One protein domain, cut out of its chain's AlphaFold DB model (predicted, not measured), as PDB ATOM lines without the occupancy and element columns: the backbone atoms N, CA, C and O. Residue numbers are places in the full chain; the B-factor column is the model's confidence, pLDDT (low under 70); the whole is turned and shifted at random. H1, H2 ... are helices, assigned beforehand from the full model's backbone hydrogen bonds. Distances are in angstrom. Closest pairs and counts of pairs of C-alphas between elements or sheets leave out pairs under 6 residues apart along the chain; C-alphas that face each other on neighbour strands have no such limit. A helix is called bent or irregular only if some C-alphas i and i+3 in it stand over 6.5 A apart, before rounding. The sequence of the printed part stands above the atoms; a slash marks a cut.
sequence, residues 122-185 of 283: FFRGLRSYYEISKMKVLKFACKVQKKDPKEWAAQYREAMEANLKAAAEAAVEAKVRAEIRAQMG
ATOM      1  N   PHE A 122     -63.831 -11.354  41.312       66.25
ATOM      2  CA  PHE A 122     -63.020 -12.059  40.330       66.25
ATOM      3  C   PHE A 122     -61.992 -12.948  41.034       66.25
ATOM      4  O   PHE A 122     -60.953 -12.483  41.509       66.25
ATOM      5  N   PHE A 123     -62.269 -14.249  41.074       71.50
ATOM      6  CA  PHE A 123     -61.320 -15.239  41.567       71.50
ATOM      7  C   PHE A 123     -60.359 -15.678  40.468       71.50
ATOM      8  O   PHE A 123     -60.717 -15.865  39.304       71.50
ATOM      9  N   ARG A 124     -59.105 -15.899  40.855       77.31
ATOM     10  CA  ARG A 124     -58.117 -16.505  39.970       77.31
ATOM     11  C   ARG A 124     -58.441 -17.990  39.789       77.31
ATOM     12  O   ARG A 124     -58.476 -18.732  40.765       77.31
ATOM     13  N   GLY A 125     -58.616 -18.427  38.542       77.44
ATOM     14  CA  GLY A 125     -58.827 -19.840  38.222       77.44
ATOM     15  C   GLY A 125     -57.630 -20.719  38.610       77.44
ATOM     16  O   GLY A 125     -56.480 -20.280  38.550       77.44
ATOM     17  N   LEU A 126     -57.900 -21.982  38.965       66.88
ATOM     18  CA  LEU A 126     -56.903 -22.994  39.360       66.88
ATOM     19  C   LEU A 126     -55.733 -23.098  38.371       66.88
ATOM     20  O   LEU A 126     -54.577 -23.173  38.771       66.88
ATOM     21  N   ARG A 127     -56.008 -23.010  37.067       64.56
ATOM     22  CA  ARG A 127     -54.974 -23.056  36.023       64.56
ATOM     23  C   ARG A 127     -53.996 -21.879  36.103       64.56
ATOM     24  O   ARG A 127     -52.783 -22.060  36.057       64.56
ATOM     25  N   SER A 128     -54.517 -20.682  36.367       67.81
ATOM     26  CA  SER A 128     -53.708 -19.482  36.581       67.81
ATOM     27  C   SER A 128     -52.909 -19.525  37.889       67.81
ATOM     28  O   SER A 128     -51.934 -18.787  38.018       67.81
ATOM     29  N   TYR A 129     -53.290 -20.355  38.866       59.44
ATOM     30  CA  TYR A 129     -52.497 -20.576  40.082       59.44
ATOM     31  C   TYR A 129     -51.180 -21.308  39.787       59.44
ATOM     32  O   TYR A 129     -50.148 -20.938  40.348       59.44
ATOM     33  N   TYR A 130     -51.197 -22.278  38.867       49.34
ATOM     34  CA  TYR A 130     -50.012 -23.056  38.484       49.34
ATOM     35  C   TYR A 130     -49.141 -22.351  37.436       49.34
ATOM     36  O   TYR A 130     -47.916 -22.409  37.508       49.34
ATOM     37  N   GLU A 131     -49.749 -21.635  36.489       61.88
ATOM     38  CA  GLU A 131     -49.020 -21.015  35.373       61.88
ATOM     39  C   GLU A 131     -48.355 -19.681  35.764       61.88
ATOM     40  O   GLU A 131     -47.271 -19.328  35.285       61.88
ATOM     41  N   ILE A 132     -48.975 -18.929  36.679       68.62
ATOM     42  CA  ILE A 132     -48.537 -17.576  37.022       68.62
ATOM     43  C   ILE A 132     -48.473 -17.441  38.547       68.62
ATOM     44  O   ILE A 132     -49.415 -16.983  39.175       68.62
ATOM     45  N   SER A 133     -47.356 -17.798  39.181       71.75
ATOM     46  CA  SER A 133     -47.210 -17.630  40.639       71.75
ATOM     47  C   SER A 133     -47.539 -16.193  41.094       71.75
ATOM     48  O   SER A 133     -47.192 -15.224  40.406       71.75
ATOM     49  N   LYS A 134     -48.157 -16.044  42.279       73.62
ATOM     50  CA  LYS A 134     -48.406 -14.744  42.942       73.62
ATOM     51  C   LYS A 134     -47.124 -13.895  42.989       73.62
ATOM     52  O   LYS A 134     -47.176 -12.682  42.813       73.62
ATOM     53  N   MET A 135     -45.960 -14.548  43.051       72.62
ATOM     54  CA  MET A 135     -44.645 -13.917  42.928       72.62
ATOM     55  C   MET A 135     -44.310 -13.349  41.548       72.62
ATOM     56  O   MET A 135     -43.729 -12.269  41.465       72.62
ATOM     57  N   LYS A 136     -44.649 -14.043  40.457       79.50
ATOM     58  CA  LYS A 136     -44.433 -13.532  39.091       79.50
ATOM     59  C   LYS A 136     -45.282 -12.282  38.850       79.50
ATOM     60  O   LYS A 136     -44.774 -11.303  38.310       79.50
ATOM     61  N   VAL A 137     -46.529 -12.287  39.324       81.00
ATOM     62  CA  VAL A 137     -47.408 -11.108  39.253       81.00
ATOM     63  C   VAL A 137     -46.881  -9.967  40.106       81.00
ATOM     64  O   VAL A 137     -46.829  -8.836  39.635       81.00
ATOM     65  N   LEU A 138     -46.419 -10.253  41.323       78.81
ATOM     66  CA  LEU A 138     -45.892  -9.220  42.206       78.81
ATOM     67  C   LEU A 138     -44.584  -8.608  41.679       78.81
ATOM     68  O   LEU A 138     -44.398  -7.392  41.721       78.81
ATOM     69  N   LYS A 139     -43.710  -9.426  41.084       79.38
ATOM     70  CA  LYS A 139     -42.502  -8.963  40.386       79.38
ATOM     71  C   LYS A 139     -42.843  -8.092  39.172       79.38
ATOM     72  O   LYS A 139     -42.136  -7.119  38.911       79.38
ATOM     73  N   PHE A 140     -43.921  -8.409  38.452       81.31
ATOM     74  CA  PHE A 140     -44.413  -7.598  37.338       81.31
ATOM     75  C   PHE A 140     -45.030  -6.276  37.812       81.31
ATOM     76  O   PHE A 140     -44.669  -5.229  37.290       81.31
ATOM     77  N   ALA A 141     -45.868  -6.290  38.852       78.94
ATOM     78  CA  ALA A 141     -46.448  -5.080  39.438       78.94
ATOM     79  C   ALA A 141     -45.364  -4.115  39.945       78.94
ATOM     80  O   ALA A 141     -45.400  -2.924  39.642       78.94
ATOM     81  N   CYS A 142     -44.334  -4.641  40.614       79.81
ATOM     82  CA  CYS A 142     -43.184  -3.855  41.053       79.81
ATOM     83  C   CYS A 142     -42.373  -3.293  39.871       79.81
ATOM     84  O   CYS A 142     -41.956  -2.135  39.893       79.81
ATOM     85  N   LYS A 143     -42.217  -4.066  38.786       79.88
ATOM     86  CA  LYS A 143     -41.548  -3.601  37.561       79.88
ATOM     87  C   LYS A 143     -42.337  -2.500  36.841       79.88
ATOM     88  O   LYS A 143     -41.727  -1.530  36.401       79.88
ATOM     89  N   VAL A 144     -43.659  -2.650  36.730       80.62
ATOM     90  CA  VAL A 144     -44.557  -1.712  36.035       80.62
ATOM     91  C   VAL A 144     -44.732  -0.420  36.825       80.62
ATOM     92  O   VAL A 144     -44.721   0.655  36.234       80.62
ATOM     93  N   GLN A 145     -44.852  -0.500  38.151       69.38
ATOM     94  CA  GLN A 145     -45.146   0.676  38.970       69.38
ATOM     95  C   GLN A 145     -43.900   1.391  39.510       69.38
ATOM     96  O   GLN A 145     -44.043   2.459  40.093       69.38
ATOM     97  N   LYS A 146     -42.684   0.841  39.337       77.69
ATOM     98  CA  LYS A 146     -41.423   1.382  39.900       77.69
ATOM     99  C   LYS A 146     -41.541   1.793  41.378       77.69
ATOM    100  O   LYS A 146     -40.874   2.719  41.831       77.69
ATOM    101  N   LYS A 147     -42.421   1.112  42.111       64.88
ATOM    102  CA  LYS A 147     -42.634   1.286  43.544       64.88
ATOM    103  C   LYS A 147     -41.858   0.228  44.297       64.88
ATOM    104  O   LYS A 147     -41.627  -0.872  43.780       64.88
ATOM    105  N   ASP A 148     -41.458   0.578  45.511       59.53
ATOM    106  CA  ASP A 148     -40.712  -0.324  46.363       59.53
ATOM    107  C   ASP A 148     -41.552  -1.575  46.667       59.53
ATOM    108  O   ASP A 148     -42.735  -1.469  46.998       59.53
ATOM    109  N   PRO A 149     -40.953  -2.781  46.631       61.06
ATOM    110  CA  PRO A 149     -41.644  -4.027  46.969       61.06
ATOM    111  C   PRO A 149     -42.246  -4.038  48.388       61.06
ATOM    112  O   PRO A 149     -43.023  -4.932  48.725       61.06
ATOM    113  N   LYS A 150     -41.886  -3.051  49.221       60.34
ATOM    114  CA  LYS A 150     -42.386  -2.845  50.582       60.34
ATOM    115  C   LYS A 150     -43.860  -2.449  50.639       60.34
ATOM    116  O   LYS A 150     -44.523  -2.876  51.579       60.34
ATOM    117  N   GLU A 151     -44.398  -1.747  49.639       61.03
ATOM    118  CA  GLU A 151     -45.841  -1.445  49.584       61.03
ATOM    119  C   GLU A 151     -46.689  -2.727  49.463       61.03
ATOM    120  O   GLU A 151     -47.833  -2.776  49.909       61.03
ATOM    121  N   TRP A 152     -46.107  -3.806  48.931       63.22
ATOM    122  CA  TRP A 152     -46.744  -5.119  48.830       63.22
ATOM    123  C   TRP A 152     -46.170  -6.150  49.803       63.22
ATOM    124  O   TRP A 152     -46.360  -7.348  49.601       63.22
ATOM    125  N   ALA A 153     -45.501  -5.729  50.880       62.88
ATOM    126  CA  ALA A 153     -44.868  -6.642  51.838       62.88
ATOM    127  C   ALA A 153     -45.840  -7.683  52.432       62.88
ATOM    128  O   ALA A 153     -45.435  -8.806  52.737       62.88
ATOM    129  N   ALA A 154     -47.126  -7.338  52.575       69.44
ATOM    130  CA  ALA A 154     -48.170  -8.278  52.984       69.44
ATOM    131  C   ALA A 154     -48.433  -9.354  51.912       69.44
ATOM    132  O   ALA A 154     -48.430 -10.542  52.223       69.44
ATOM    133  N   GLN A 155     -48.553  -8.955  50.642       67.19
ATOM    134  CA  GLN A 155     -48.738  -9.888  49.527       67.19
ATOM    135  C   GLN A 155     -47.472 -10.689  49.200       67.19
ATOM    136  O   GLN A 155     -47.582 -11.813  48.722       67.19
ATOM    137  N   TYR A 156     -46.280 -10.144  49.467       66.94
ATOM    138  CA  TYR A 156     -45.001 -10.833  49.286       66.94
ATOM    139  C   TYR A 156     -44.849 -12.001  50.261       66.94
ATOM    140  O   TYR A 156     -44.482 -13.100  49.853       66.94
ATOM    141  N   ARG A 157     -45.174 -11.781  51.543       69.44
ATOM    142  CA  ARG A 157     -45.151 -12.844  52.556       69.44
ATOM    143  C   ARG A 157     -46.125 -13.965  52.211       69.44
ATOM    144  O   ARG A 157     -45.722 -15.119  52.176       69.44
ATOM    145  N   GLU A 158     -47.356 -13.616  51.848       69.12
ATOM    146  CA  GLU A 158     -48.374 -14.593  51.450       69.12
ATOM    147  C   GLU A 158     -47.997 -15.335  50.152       69.12
ATOM    148  O   GLU A 158     -48.221 -16.535  50.021       69.12
ATOM    149  N   ALA A 159     -47.375 -14.650  49.186       69.00
ATOM    150  CA  ALA A 159     -46.905 -15.264  47.945       69.00
ATOM    151  C   ALA A 159     -45.735 -16.238  48.167       69.00
ATOM    152  O   ALA A 159     -45.669 -17.272  47.500       69.00
ATOM    153  N   MET A 160     -44.821 -15.912  49.083       65.56
ATOM    154  CA  MET A 160     -43.718 -16.787  49.485       65.56
ATOM    155  C   MET A 160     -44.224 -18.011  50.242       65.56
ATOM    156  O   MET A 160     -43.826 -19.129  49.923       65.56
ATOM    157  N   GLU A 161     -45.148 -17.816  51.182       68.69
ATOM    158  CA  GLU A 161     -45.765 -18.902  51.942       68.69
ATOM    159  C   GLU A 161     -46.567 -19.843  51.034       68.69
ATOM    160  O   GLU A 161     -46.411 -21.058  51.123       68.69
ATOM    161  N   ALA A 162     -47.333 -19.306  50.079       69.06
ATOM    162  CA  ALA A 162     -48.046 -20.114  49.092       69.06
ATOM    163  C   ALA A 162     -47.094 -20.906  48.176       69.06
ATOM    164  O   ALA A 162     -47.393 -22.043  47.818       69.06
ATOM    165  N   ASN A 163     -45.939 -20.340  47.806       66.88
ATOM    166  CA  ASN A 163     -44.955 -21.036  46.977       66.88
ATOM    167  C   ASN A 163     -44.231 -22.152  47.745       66.88
ATOM    168  O   ASN A 163     -44.087 -23.251  47.217       66.88
ATOM    169  N   LEU A 164     -43.842 -21.892  48.996       73.06
ATOM    170  CA  LEU A 164     -43.245 -22.891  49.884       73.06
ATOM    171  C   LEU A 164     -44.231 -24.010  50.217       73.06
ATOM    172  O   LEU A 164     -43.857 -25.178  50.174       73.06
ATOM    173  N   LYS A 165     -45.496 -23.674  50.489       73.69
ATOM    174  CA  LYS A 165     -46.553 -24.652  50.752       73.69
ATOM    175  C   LYS A 165     -46.837 -25.519  49.528       73.69
ATOM    176  O   LYS A 165     -46.875 -26.734  49.665       73.69
ATOM    177  N   ALA A 166     -46.943 -24.925  48.338       71.38
ATOM    178  CA  ALA A 166     -47.117 -25.679  47.097       71.38
ATOM    179  C   ALA A 166     -45.911 -26.584  46.792       71.38
ATOM    180  O   ALA A 166     -46.085 -27.710  46.339       71.38
ATOM    181  N   ALA A 167     -44.687 -26.123  47.069       67.81
ATOM    182  CA  ALA A 167     -43.481 -26.930  46.902       67.81
ATOM    183  C   ALA A 167     -43.404 -28.084  47.918       67.81
ATOM    184  O   ALA A 167     -43.031 -29.196  47.558       67.81
ATOM    185  N   ALA A 168     -43.786 -27.840  49.174       70.75
ATOM    186  CA  ALA A 168     -43.838 -28.866  50.211       70.75
ATOM    187  C   ALA A 168     -44.931 -29.905  49.924       70.75
ATOM    188  O   ALA A 168     -44.691 -31.101  50.063       70.75
ATOM    189  N   GLU A 169     -46.102 -29.468  49.467       67.12
ATOM    190  CA  GLU A 169     -47.196 -30.347  49.057       67.12
ATOM    191  C   GLU A 169     -46.807 -31.184  47.834       67.12
ATOM    192  O   GLU A 169     -46.976 -32.399  47.859       67.12
ATOM    193  N   ALA A 170     -46.150 -30.589  46.833       67.88
ATOM    194  CA  ALA A 170     -45.600 -31.325  45.696       67.88
ATOM    195  C   ALA A 170     -44.508 -32.327  46.111       67.88
ATOM    196  O   ALA A 170     -44.416 -33.404  45.531       67.88
ATOM    197  N   ALA A 171     -43.696 -32.016  47.126       68.44
ATOM    198  CA  ALA A 171     -42.679 -32.930  47.645       68.44
ATOM    199  C   ALA A 171     -43.290 -34.100  48.436       68.44
ATOM    200  O   ALA A 171     -42.832 -35.237  48.312       68.44
ATOM    201  N   VAL A 172     -44.344 -33.850  49.219       77.94
ATOM    202  CA  VAL A 172     -45.097 -34.903  49.916       77.94
ATOM    203  C   VAL A 172     -45.847 -35.768  48.909       77.94
ATOM    204  O   VAL A 172     -45.774 -36.991  48.991       77.94
ATOM    205  N   GLU A 173     -46.494 -35.167  47.914       65.69
ATOM    206  CA  GLU A 173     -47.167 -35.892  46.840       65.69
ATOM    207  C   GLU A 173     -46.170 -36.702  46.002       65.69
ATOM    208  O   GLU A 173     -46.438 -37.855  45.677       65.69
ATOM    209  N   ALA A 174     -44.981 -36.163  45.712       70.38
ATOM    210  CA  ALA A 174     -43.909 -36.897  45.044       70.38
ATOM    211  C   ALA A 174     -43.419 -38.081  45.886       70.38
ATOM    212  O   ALA A 174     -43.190 -39.159  45.343       70.38
ATOM    213  N   LYS A 175     -43.318 -37.915  47.208       75.69
ATOM    214  CA  LYS A 175     -42.960 -38.999  48.129       75.69
ATOM    215  C   LYS A 175     -44.042 -40.076  48.193       75.69
ATOM    216  O   LYS A 175     -43.720 -41.253  48.126       75.69
ATOM    217  N   VAL A 176     -45.315 -39.694  48.251       83.12
ATOM    218  CA  VAL A 176     -46.450 -40.632  48.207       83.12
ATOM    219  C   VAL A 176     -46.502 -41.354  46.857       83.12
ATOM    220  O   VAL A 176     -46.679 -42.567  46.815       83.12
ATOM    221  N   ARG A 177     -46.269 -40.647  45.747       66.88
ATOM    222  CA  ARG A 177     -46.163 -41.246  44.406       66.88
ATOM    223  C   ARG A 177     -44.969 -42.196  44.291       66.88
ATOM    224  O   ARG A 177     -45.088 -43.219  43.622       66.88
ATOM    225  N   ALA A 178     -43.841 -41.879  44.927       73.06
ATOM    226  CA  ALA A 178     -42.665 -42.745  44.975       73.06
ATOM    227  C   ALA A 178     -42.922 -44.003  45.816       73.06
ATOM    228  O   ALA A 178     -42.570 -45.091  45.379       73.06
ATOM    229  N   GLU A 179     -43.600 -43.874  46.957       73.12
ATOM    230  CA  GLU A 179     -43.996 -44.994  47.821       73.12
ATOM    231  C   GLU A 179     -44.983 -45.933  47.111       73.12
ATOM    232  O   GLU A 179     -44.790 -47.145  47.095       73.12
ATOM    233  N   ILE A 180     -46.002 -45.380  46.441       78.19
ATOM    234  CA  ILE A 180     -46.942 -46.159  45.620       78.19
ATOM    235  C   ILE A 180     -46.192 -46.874  44.486       78.19
ATOM    236  O   ILE A 180     -46.444 -48.044  44.215       78.19
ATOM    237  N   ARG A 181     -45.226 -46.210  43.838       70.94
ATOM    238  CA  ARG A 181     -44.395 -46.817  42.785       70.94
ATOM    239  C   ARG A 181     -43.480 -47.923  43.319       70.94
ATOM    240  O   ARG A 181     -43.318 -48.934  42.641       70.94
ATOM    241  N   ALA A 182     -42.915 -47.741  44.511       78.56
ATOM    242  CA  ALA A 182     -42.082 -48.730  45.187       78.56
ATOM    243  C   ALA A 182     -42.903 -49.957  45.610       78.56
ATOM    244  O   ALA A 182     -42.475 -51.082  45.374       78.56
ATOM    245  N   GLN A 183     -44.118 -49.754  46.137       73.38
ATOM    246  CA  GLN A 183     -45.052 -50.847  46.431       73.38
ATOM    247  C   GLN A 183     -45.494 -51.609  45.179       73.38
ATOM    248  O   GLN A 183     -45.719 -52.813  45.244       73.38
ATOM    249  N   MET A 184     -45.596 -50.931  44.035       66.88
ATOM    250  CA  MET A 184     -45.957 -51.563  42.764       66.88
ATOM    251  C   MET A 184     -44.779 -52.246  42.048       66.88
ATOM    252  O   MET A 184     -44.978 -52.761  40.952       66.88
ATOM    253  N   GLY A 185     -43.569 -52.267  42.626       62.56
ATOM    254  CA  GLY A 185     -42.441 -53.037  42.085       62.56
ATOM    255  C   GLY A 185     -42.006 -52.630  40.672       62.56
ATOM    256  O   GLY A 185     -41.494 -53.461  39.928       62.56
TER     257      GLY A 185
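Overview. This is residues 122 to 185 of the 283 residues of the protein "Melanoma-associated antigen D2" of Heterocephalus glaber (UniProt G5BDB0). One long helix, H3, makes a rod, and the shorter helix H2 folds back beside its first part, so that the two form a lopsided helical hairpin; residues 167 to 183 of H3 stick out far beyond it as a bare arm. A small helix, H1, sits at the end of H2 away from the hairpin's turn, and with the first printed residues it sticks out to the side with residues 122 to 129. The printed part has 64 residues with three named helices, in the order H1, H2, H3, and no named strand; the class is all helix. It is only just extended, close to loose, with a radius of gyration of the C-alphas of 16.4 A, and the C-alphas span 54 by 22 by 18 A.

Arrangement. The longest helix is H3, residues 149 to 183, which has a kink of 49 degrees near residue 156. H2, residues 134 to 145, touches H3, with 8 pairs of C-alphas within 8 A. Their closest C-alphas, those of Lys 134 and Ala 159, are 5.2 A apart. H3 touches H2 with residues 149 to 160 alone. Their lines stand at a shallow tilt of 26 degrees and they run opposite ways, a helical hairpin. H1, residues 126 to 131, and H2 meet only through their link, while H1 and H3 are apart. In H1 and H2 every O i to N i+4 pair is within hydrogen-bond range; in H3 it is 29 of 31.

Along the chain. H3 runs 46.9 A from C-alpha 149 at (-41.644, -4.027, 46.969) to C-alpha 183 at (-45.052, -50.847, 46.431). It is irregular: C-alphas 151 and 154 are 8.0 A apart, and its line is a rough one. H2 runs 16.3 A from Lys 134 to Gln 145, first to last C-alpha. H1 measures 9.1 A from its first C-alpha, that of Leu 126 at (-56.903, -22.994, 39.360), to that of Glu 131.

Size, cuts and confidence. The outline is a rod, and the two C-alphas farthest apart, those of Lys 146 and Gly 185, are 54.5 A apart. The printed part has no cut. The links H1 to H2, of 2 residues, and H2 to H3, of 3 residues, are both tight. Residues 143 to 148, of which 143 to 145 belong to H2, stand free. The mean pLDDT of the printed part is 70.4, and 34 residues are under 70, among them residues 126 to 132 and 147 to 163; H1 has a mean of 62.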